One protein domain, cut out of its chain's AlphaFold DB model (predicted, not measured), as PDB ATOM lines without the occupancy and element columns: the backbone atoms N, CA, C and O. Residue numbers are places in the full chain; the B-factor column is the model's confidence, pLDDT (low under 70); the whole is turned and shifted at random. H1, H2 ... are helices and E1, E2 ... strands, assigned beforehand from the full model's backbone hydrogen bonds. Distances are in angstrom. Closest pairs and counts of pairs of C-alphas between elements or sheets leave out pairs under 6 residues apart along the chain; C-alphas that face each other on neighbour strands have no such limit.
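Overview. This is residues 3 to 60 of the 236 residues of an uncharacterized protein of Planctomycetes bacterium (UniProt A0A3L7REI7). The shape is an open V of two antiparallel hairpins: a long one, E4 and E5, makes one arm, and a short one, E2 and E3, makes the other. At the base of the V lies the one short helix, H1, and from there E1 leads away to the end of the model opposite the tip of the long hairpin. The printed part has 58 residues, with five named strands and one named helix in the order E1, E2, E3, E4, E5, H1, and its class is mostly strand. It is only just loose, close to extended, with a radius of gyration of the C-alphas of 15.2 A. The outline is only just flat, with spans of 51 by 27 by 15 A.

Arrangement. Begin with the hairpin of E4, residues 30 to 37, and E5, residues 45 to 52, whose directions stand at 154 degrees. Look at N 34 and O 48, 2.8 A apart, and at N 52 and O 30, also 2.8 A, both within hydrogen-bond range. The C-alphas of Ser 33 and Asn 49 face each other at 4.3 A. The second hairpin is E2, residues 13 to 15, with E3, residues 22 to 24, antiparallel at 148 degrees. There N 14 and O 23 are 2.8 A apart, within hydrogen-bond range. The closest C-alphas of E2 and E5 are those of Tyr 13 and Tyr 52, 7.9 A apart, while E2 is apart from E4 and E3 is apart from both E4 and E5. Next find H1, residues 55 to 60, after a tight link from E5. It has 0 of 2 O i to N i+4 pairs within hydrogen-bond range, but 2 of 3 O i to N i+3 pairs. E1, residues 7 to 9, pairs with no named strand, but residues 3 to 4 pair antiparallel with its residues 7 to 8. The closest C-alphas of E1 and H1 are those of Ser 9 and Arg 55, 6.8 A apart.

Along the chain. Find C-alpha 30 at (204.961, 237.425, 117.946); from there E4 runs 22.1 A to C-alpha 37. E5 returns over 21.5 A, from C-alpha 45 to C-alpha 52 at (203.811, 232.522, 116.673). E1 and E2 each measure 6.6 A and E3 6.7 A from first to last C-alpha. H1 measures 9.7 A and ends at C-alpha 60, (191.922, 227.777, 121.893).

Size, cuts and confidence. The two C-alphas farthest apart are those of Gln 5 and Ala 42, at 51.6 A. The printed part runs from residue 3 to 60 with no cut. The links E1 to E2, E3 to E4 and E5 to H1 are tight, those of E2 to E3 and E4 to E5 are short, and no link is long. The mean pLDDT of the printed part is 93.1, and no printed residue is under 70.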
ATOM      1  N   ARG A   3     203.391 219.894 130.571       93.19
ATOM      2  CA  ARG A   3     202.598 219.649 131.783       93.19
ATOM      3  C   ARG A   3     203.462 219.856 133.021       93.19
ATOM      4  O   ARG A   3     204.344 219.044 133.283       93.19
ATOM      5  N   GLU A   4     203.165 220.886 133.797       93.00
ATOM      6  CA  GLU A   4     203.864 221.225 135.042       93.00
ATOM      7  C   GLU A   4     202.840 221.440 136.147       93.00
ATOM      8  O   GLU A   4     201.781 222.002 135.903       93.00
ATOM      9  N   GLN A   5     203.110 220.942 137.358       93.50
ATOM     10  CA  GLN A   5     202.198 221.088 138.508       93.50
ATOM     11  C   GLN A   5     200.736 220.689 138.209       93.50
ATOM     12  O   GLN A   5     199.799 221.229 138.783       93.50
ATOM     13  N   ASN A   6     200.551 219.692 137.335       89.25
ATOM     14  CA  ASN A   6     199.251 219.207 136.860       89.25
ATOM     15  C   ASN A   6     198.473 220.167 135.933       89.25
ATOM     16  O   ASN A   6     197.322 219.881 135.602       89.25
ATOM     17  N   GLU A   7     199.107 221.229 135.445       90.56
ATOM     18  CA  GLU A   7     198.555 222.184 134.486       90.56
ATOM     19  C   GLU A   7     199.254 222.072 133.129       90.56
ATOM     20  O   GLU A   7     200.425 221.699 133.046       90.56
ATOM     21  N   TRP A   8     198.520 222.357 132.052       93.38
ATOM     22  CA  TRP A   8     199.046 222.343 130.688       93.38
ATOM     23  C   TRP A   8     199.277 223.762 130.185       93.38
ATOM     24  O   TRP A   8     198.348 224.566 130.166       93.38
ATOM     25  N   SER A   9     200.486 224.012 129.686       92.81
ATOM     26  CA  SER A   9     200.895 225.308 129.144       92.81
ATOM     27  C   SER A   9     201.410 225.181 127.711       92.81
ATOM     28  O   SER A   9     202.111 224.227 127.348       92.81
ATOM     29  N   GLY A  10     201.034 226.148 126.875       93.56
ATOM     30  CA  GLY A  10     201.520 226.296 125.507       93.56
ATOM     31  C   GLY A  10     202.774 227.158 125.450       93.56
ATOM     32  O   GLY A  10     202.848 228.185 126.116       93.56
ATOM     33  N   TYR A  11     203.752 226.741 124.648       94.81
ATOM     34  CA  TYR A  11     204.985 227.487 124.408       94.81
ATOM     35  C   TYR A  11     205.329 227.384 122.930       94.81
ATOM     36  O   TYR A  11     205.345 226.284 122.369       94.81
ATOM     37  N   SER A  12     205.604 228.527 122.313       95.75
ATOM     38  CA  SER A  12     206.112 228.609 120.951       95.75
ATOM     39  C   SER A  12     207.596 228.929 120.979       95.75
ATOM     40  O   SER A  12     208.054 229.731 121.790       95.75
ATOM     41  N   TYR A  13     208.343 228.297 120.081       95.75
ATOM     42  CA  TYR A  13     209.773 228.515 119.925       95.75
ATOM     43  C   TYR A  13     210.054 228.927 118.486       95.75
ATOM     44  O   TYR A  13     209.445 228.407 117.547       95.75
ATOM     45  N   ARG A  14     210.973 229.873 118.320       95.69
ATOM     46  CA  ARG A  14     211.409 230.387 117.029       95.69
ATOM     47  C   ARG A  14     212.849 229.971 116.783       95.69
ATOM     48  O   ARG A  14     213.733 230.354 117.542       95.69
ATOM     49  N   TRP A  15     213.073 229.234 115.700       94.44
ATOM     50  CA  TRP A  15     214.418 228.910 115.231       94.44
ATOM     51  C   TRP A  15     215.223 230.179 114.938       94.44
ATOM     52  O   TRP A  15     214.694 231.155 114.391       94.44
ATOM     53  N   ASN A  16     216.502 230.160 115.303       90.75
ATOM     54  CA  ASN A  16     217.469 231.161 114.872       90.75
ATOM     55  C   ASN A  16     217.699 231.079 113.349       90.75
ATOM     56  O   ASN A  16     217.268 230.136 112.684       90.75
ATOM     57  N   GLN A  17     218.363 232.088 112.782       88.75
ATOM     58  CA  GLN A  17     218.594 232.157 111.332       88.75
ATOM     59  C   GLN A  17     219.453 230.997 110.806       88.75
ATOM     60  O   GLN A  17     219.258 230.573 109.672       88.75
ATOM     61  N   ASP A  18     220.339 230.458 111.644       92.81
ATOM     62  CA  ASP A  18     221.229 229.350 111.289       92.81
ATOM     63  C   ASP A  18     220.541 227.972 111.371       92.81
ATOM     64  O   ASP A  18     221.126 226.968 110.970       92.81
ATOM     65  N   GLY A  19     219.314 227.898 111.906       92.06
ATOM     66  CA  GLY A  19     218.563 226.651 112.087       92.06
ATOM     67  C   GLY A  19     219.160 225.696 113.128       92.06
ATOM     68  O   GLY A  19     218.879 224.501 113.093       92.06
ATOM     69  N   THR A  20     220.001 226.197 114.033       95.75
ATOM     70  CA  THR A  20     220.746 225.385 115.010       95.75
ATOM     71  C   THR A  20     220.083 225.318 116.379       95.75
ATOM     72  O   THR A  20     220.275 224.337 117.091       95.75
ATOM     73  N   ASP A  21     219.302 226.334 116.749       96.69
ATOM     74  CA  ASP A  21     218.619 226.402 118.043       96.69
ATOM     75  C   ASP A  21     217.320 227.215 117.951       96.69
ATOM     76  O   ASP A  21     217.146 228.023 117.033       96.69
ATOM     77  N   ALA A  22     216.409 227.022 118.905       96.31
ATOM     78  CA  ALA A  22     215.123 227.700 118.960       96.31
ATOM     79  C   ALA A  22     214.945 228.485 120.266       96.31
ATOM     80  O   ALA A  22     215.030 227.952 121.369       96.31
ATOM     81  N   GLN A  23     214.634 229.772 120.137       96.00
ATOM     82  CA  GLN A  23     214.419 230.676 121.261       96.00
ATOM     83  C   GLN A  23     212.946 230.702 121.655       96.00
ATOM     84  O   GLN A  23     212.061 230.702 120.796       96.00
ATOM     85  N   LEU A  24     212.681 230.739 122.961       96.94
ATOM     86  CA  LEU A  24     211.325 230.874 123.478       96.94
ATOM     87  C   LEU A  24     210.724 232.208 123.017       96.94
ATOM     88  O   LEU A  24     211.305 233.268 123.239       96.94
ATOM     89  N   VAL A  25     209.550 232.140 122.394       97.44
ATOM     90  CA  VAL A  25     208.761 233.317 122.025       97.44
ATOM     91  C   VAL A  25     208.111 233.910 123.273       97.44
ATOM     92  O   VAL A  25     207.747 233.191 124.211       97.44
ATOM     93  N   ASP A  26     207.958 235.233 123.274       97.00
ATOM     94  CA  ASP A  26     207.313 235.959 124.359       97.00
ATOM     95  C   ASP A  26     205.888 235.456 124.640       97.00
ATOM     96  O   ASP A  26     205.209 234.881 123.786       97.00
ATOM     97  N   ALA A  27     205.414 235.677 125.865       96.94
ATOM     98  CA  ALA A  27     204.143 235.130 126.339       96.94
ATOM     99  C   ALA A  27     202.939 235.554 125.480       96.94
ATOM    100  O   ALA A  27     201.966 234.803 125.361       96.94
ATOM    101  N   SER A  28     203.026 236.756 124.905       97.00
ATOM    102  CA  SER A  28     202.030 237.384 124.039       97.00
ATOM    103  C   SER A  28     202.041 236.880 122.597       97.00
ATOM    104  O   SER A  28     201.216 237.340 121.815       97.00
ATOM    105  N   GLY A  29     202.952 235.974 122.231       96.69
ATOM    106  CA  GLY A  29     203.184 235.622 120.832       96.69
ATOM    107  C   GLY A  29     203.966 236.709 120.089       96.69
ATOM    108  O   GLY A  29     204.309 237.752 120.654       96.69
ATOM    109  N   THR A  30     204.285 236.452 118.821       96.19
ATOM    110  CA  THR A  30     204.961 237.425 117.946       96.19
ATOM    111  C   THR A  30     204.658 237.156 116.481       96.19
ATOM    112  O   THR A  30     204.540 236.003 116.071       96.19
ATOM    113  N   ASP A  31     204.636 238.213 115.674       94.88
ATOM    114  CA  ASP A  31     204.600 238.110 114.217       94.88
ATOM    115  C   ASP A  31     205.990 238.319 113.622       94.88
ATOM    116  O   ASP A  31     206.774 239.147 114.095       94.88
ATOM    117  N   VAL A  32     206.300 237.564 112.573       93.31
ATOM    118  CA  VAL A  32     207.544 237.689 111.810       93.31
ATOM    119  C   VAL A  32     207.231 237.546 110.331       93.31
ATOM    120  O   VAL A  32     206.563 236.602 109.925       93.31
ATOM    121  N   SER A  33     207.746 238.450 109.504       93.94
ATOM    122  CA  SER A  33     207.653 238.315 108.052       93.94
ATOM    123  C   SER A  33     208.850 237.540 107.508       93.94
ATOM    124  O   SER A  33     210.000 237.915 107.738       93.94
ATOM    125  N   TYR A  34     208.573 236.485 106.752       91.31
ATOM    126  CA  TYR A  34     209.564 235.704 106.023       91.31
ATOM    127  C   TYR A  34     209.454 235.982 104.528       91.31
ATOM    128  O   TYR A  34     208.352 236.033 103.988       91.31
ATOM    129  N   SER A  35     210.591 236.135 103.851       92.69
ATOM    130  CA  SER A  35     210.624 236.070 102.390       92.69
ATOM    131  C   SER A  35     210.704 234.605 101.980       92.69
ATOM    132  O   SER A  35     211.660 233.916 102.338       92.69
ATOM    133  N   ILE A  36     209.687 234.122 101.275       91.44
ATOM    134  CA  ILE A  36     209.586 232.737 100.820       91.44
ATOM    135  C   ILE A  36     209.690 232.719  99.306       91.44
ATOM    136  O   ILE A  36     209.020 233.495  98.626       91.44
ATOM    137  N   LEU A  37     210.537 231.829  98.791       92.94
ATOM    138  CA  LEU A  37     210.644 231.594  97.358       92.94
ATOM    139  C   LEU A  37     209.323 231.037  96.834       92.94
ATOM    140  O   LEU A  37     208.813 230.037  97.338       92.94
ATOM    141  N   ASP A  38     208.789 231.687  95.812       88.50
ATOM    142  CA  ASP A  38     207.539 231.299  95.178       88.50
ATOM    143  C   ASP A  38     207.657 231.536  93.676       88.50
ATOM    144  O   ASP A  38     207.618 232.669  93.194       88.50
ATOM    145  N   ALA A  39     207.827 230.442  92.935       89.44
ATOM    146  CA  ALA A  39     207.977 230.479  91.484       89.44
ATOM    147  C   ALA A  39     206.709 230.970  90.763       89.44
ATOM    148  O   ALA A  39     206.783 231.333  89.591       89.44
ATOM    149  N   ASN A  40     205.561 231.004  91.448       88.19
ATOM    150  CA  ASN A  40     204.287 231.433  90.875       88.19
ATOM    151  C   ASN A  40     204.040 232.944  91.018       88.19
ATOM    152  O   ASN A  40     203.039 233.448  90.508       88.19
ATOM    153  N   VAL A  41     204.925 233.678  91.704       87.62
ATOM    154  CA  VAL A  41     204.789 235.120  91.942       87.62
ATOM    155  C   VAL A  41     205.854 235.893  91.165       87.62
ATOM    156  O   VAL A  41     207.015 235.489  91.075       87.62
ATOM    157  N   ALA A  42     205.468 237.040  90.600       84.88
ATOM    158  CA  ALA A  42     206.398 237.938  89.923       84.88
ATOM    159  C   ALA A  42     207.520 238.376  90.885       84.88
ATOM    160  O   ALA A  42     207.253 238.913  91.956       84.88
ATOM    161  N   GLY A  43     208.776 238.142  90.496       87.00
ATOM    162  CA  GLY A  43     209.945 238.378  91.354       87.00
ATOM    163  C   GLY A  43     210.417 237.151  92.144       87.00
ATOM    164  O   GLY A  43     211.401 237.253  92.872       87.00
ATOM    165  N   GLY A  44     209.761 235.993  91.993       92.38
ATOM    166  CA  GLY A  44     210.231 234.698  92.502       92.38
ATOM    167  C   GLY A  44     210.198 234.545  94.023       92.38
ATOM    168  O   GLY A  44     210.691 233.549  94.551       92.38
ATOM    169  N   SER A  45     209.645 235.523  94.743       93.19
ATOM    170  CA  SER A  45     209.482 235.479  96.192       93.19
ATOM    171  C   SER A  45     208.262 236.277  96.638       93.19
ATOM    172  O   SER A  45     207.832 237.219  95.970       93.19
ATOM    173  N   ARG A  46     207.710 235.901  97.791       92.25
ATOM    174  CA  ARG A  46     206.628 236.616  98.471       92.25
ATOM    175  C   ARG A  46     206.914 236.739  99.958       92.25
ATOM    176  O   ARG A  46     207.600 235.904 100.540       92.25
ATOM    177  N   LEU A  47     206.332 237.756 100.583       91.69
ATOM    178  CA  LEU A  47     206.329 237.864 102.037       91.69
ATOM    179  C   LEU A  47     205.221 236.980 102.615       91.69
ATOM    180  O   LEU A  47     204.060 237.094 102.223       91.69
ATOM    181  N   GLN A  48     205.579 236.124 103.563       90.88
ATOM    182  CA  GLN A  48     204.644 235.391 104.404       90.88
ATOM    183  C   GLN A  48     204.774 235.902 105.837       90.88
ATOM    184  O   GLN A  48     205.833 235.793 106.452       90.88
ATOM    185  N   ASN A  49     203.688 236.455 106.373       91.38
ATOM    186  CA  ASN A  49     203.609 236.774 107.791       91.38
ATOM    187  C   ASN A  49     203.349 235.484 108.560       91.38
ATOM    188  O   ASN A  49     202.368 234.790 108.307       91.38
ATOM    189  N   TRP A  50     204.243 235.168 109.481       92.88
ATOM    190  CA  TRP A  50     204.148 234.025 110.359       92.88
ATOM    191  C   TRP A  50     203.822 234.496 111.768       92.88
ATOM    192  O   TRP A  50     204.607 235.221 112.383       92.88
ATOM    193  N   HIS A  51     202.688 234.038 112.278       94.88
ATOM    194  CA  HIS A  51     202.278 234.279 113.649       94.88
ATOM    195  C   HIS A  51     202.717 233.122 114.550       94.88
ATOM    196  O   HIS A  51     202.320 231.971 114.342       94.88
ATOM    197  N   TYR A  52     203.525 233.423 115.562       95.50
ATOM    198  CA  TYR A  52     203.811 232.522 116.673       95.50
ATOM    199  C   TYR A  52     202.747 232.725 117.759       95.50
ATOM    200  O   TYR A  52     202.729 233.808 118.350       95.50
ATOM    201  N   PRO A  53     201.908 231.712 118.050       95.81
ATOM    202  CA  PRO A  53     200.821 231.849 119.010       95.81
ATOM    203  C   PRO A  53     201.293 232.258 120.403       95.81
ATOM    204  O   PRO A  53     202.298 231.762 120.921       95.81
ATOM    205  N   SER A  54     200.510 233.112 121.049       96.12
ATOM    206  CA  SER A  54     200.604 233.359 122.481       96.12
ATOM    207  C   SER A  54     200.258 232.114 123.297       96.12
ATOM    208  O   SER A  54     199.594 231.177 122.836       96.12
ATOM    209  N   ARG A  55     200.620 232.144 124.583       94.75
ATOM    210  CA  ARG A  55     200.239 231.095 125.546       94.75
ATOM    211  C   ARG A  55     198.719 230.910 125.613       94.75
ATOM    212  O   ARG A  55     198.246 229.788 125.777       94.75
ATOM    213  N   ALA A  56     197.964 232.002 125.475       93.12
ATOM    214  CA  ALA A  56     196.505 231.988 125.498       93.12
ATOM    215  C   ALA A  56     195.913 231.397 124.210       93.12
ATOM    216  O   ALA A  56     194.983 230.594 124.277       93.12
ATOM    217  N   GLU A  57     196.472 231.728 123.045       94.12
ATOM    218  CA  GLU A  57     196.012 231.195 121.757       94.12
ATOM    219  C   GLU A  57     196.223 229.688 121.642       94.12
ATOM    220  O   GLU A  57     195.364 228.997 121.094       94.12
ATOM    221  N   CYS A  58     197.291 229.140 122.237       92.88
ATOM    222  CA  CYS A  58     197.455 227.689 122.333       92.88
ATOM    223  C   CYS A  58     196.216 227.016 122.951       92.88
ATOM    224  O   CYS A  58     195.780 225.963 122.484       92.88
ATOM    225  N   MET A  59     195.609 227.640 123.964       90.56
ATOM    226  CA  MET A  59     194.476 227.075 124.702       90.56
ATOM    227  C   MET A  59     193.149 227.128 123.939       90.56
ATOM    228  O   MET A  59     192.176 226.520 124.388       90.56
ATOM    229  N   VAL A  60     193.101 227.788 122.773       88.44
ATOM    230  CA  VAL A  60     191.922 227.777 121.893       88.44
ATOM    231  C   VAL A  60     191.633 226.360 121.397       88.44
ATOM    232  O   VAL A  60     190.487 225.915 121.448       88.44
TER     233      VAL A  60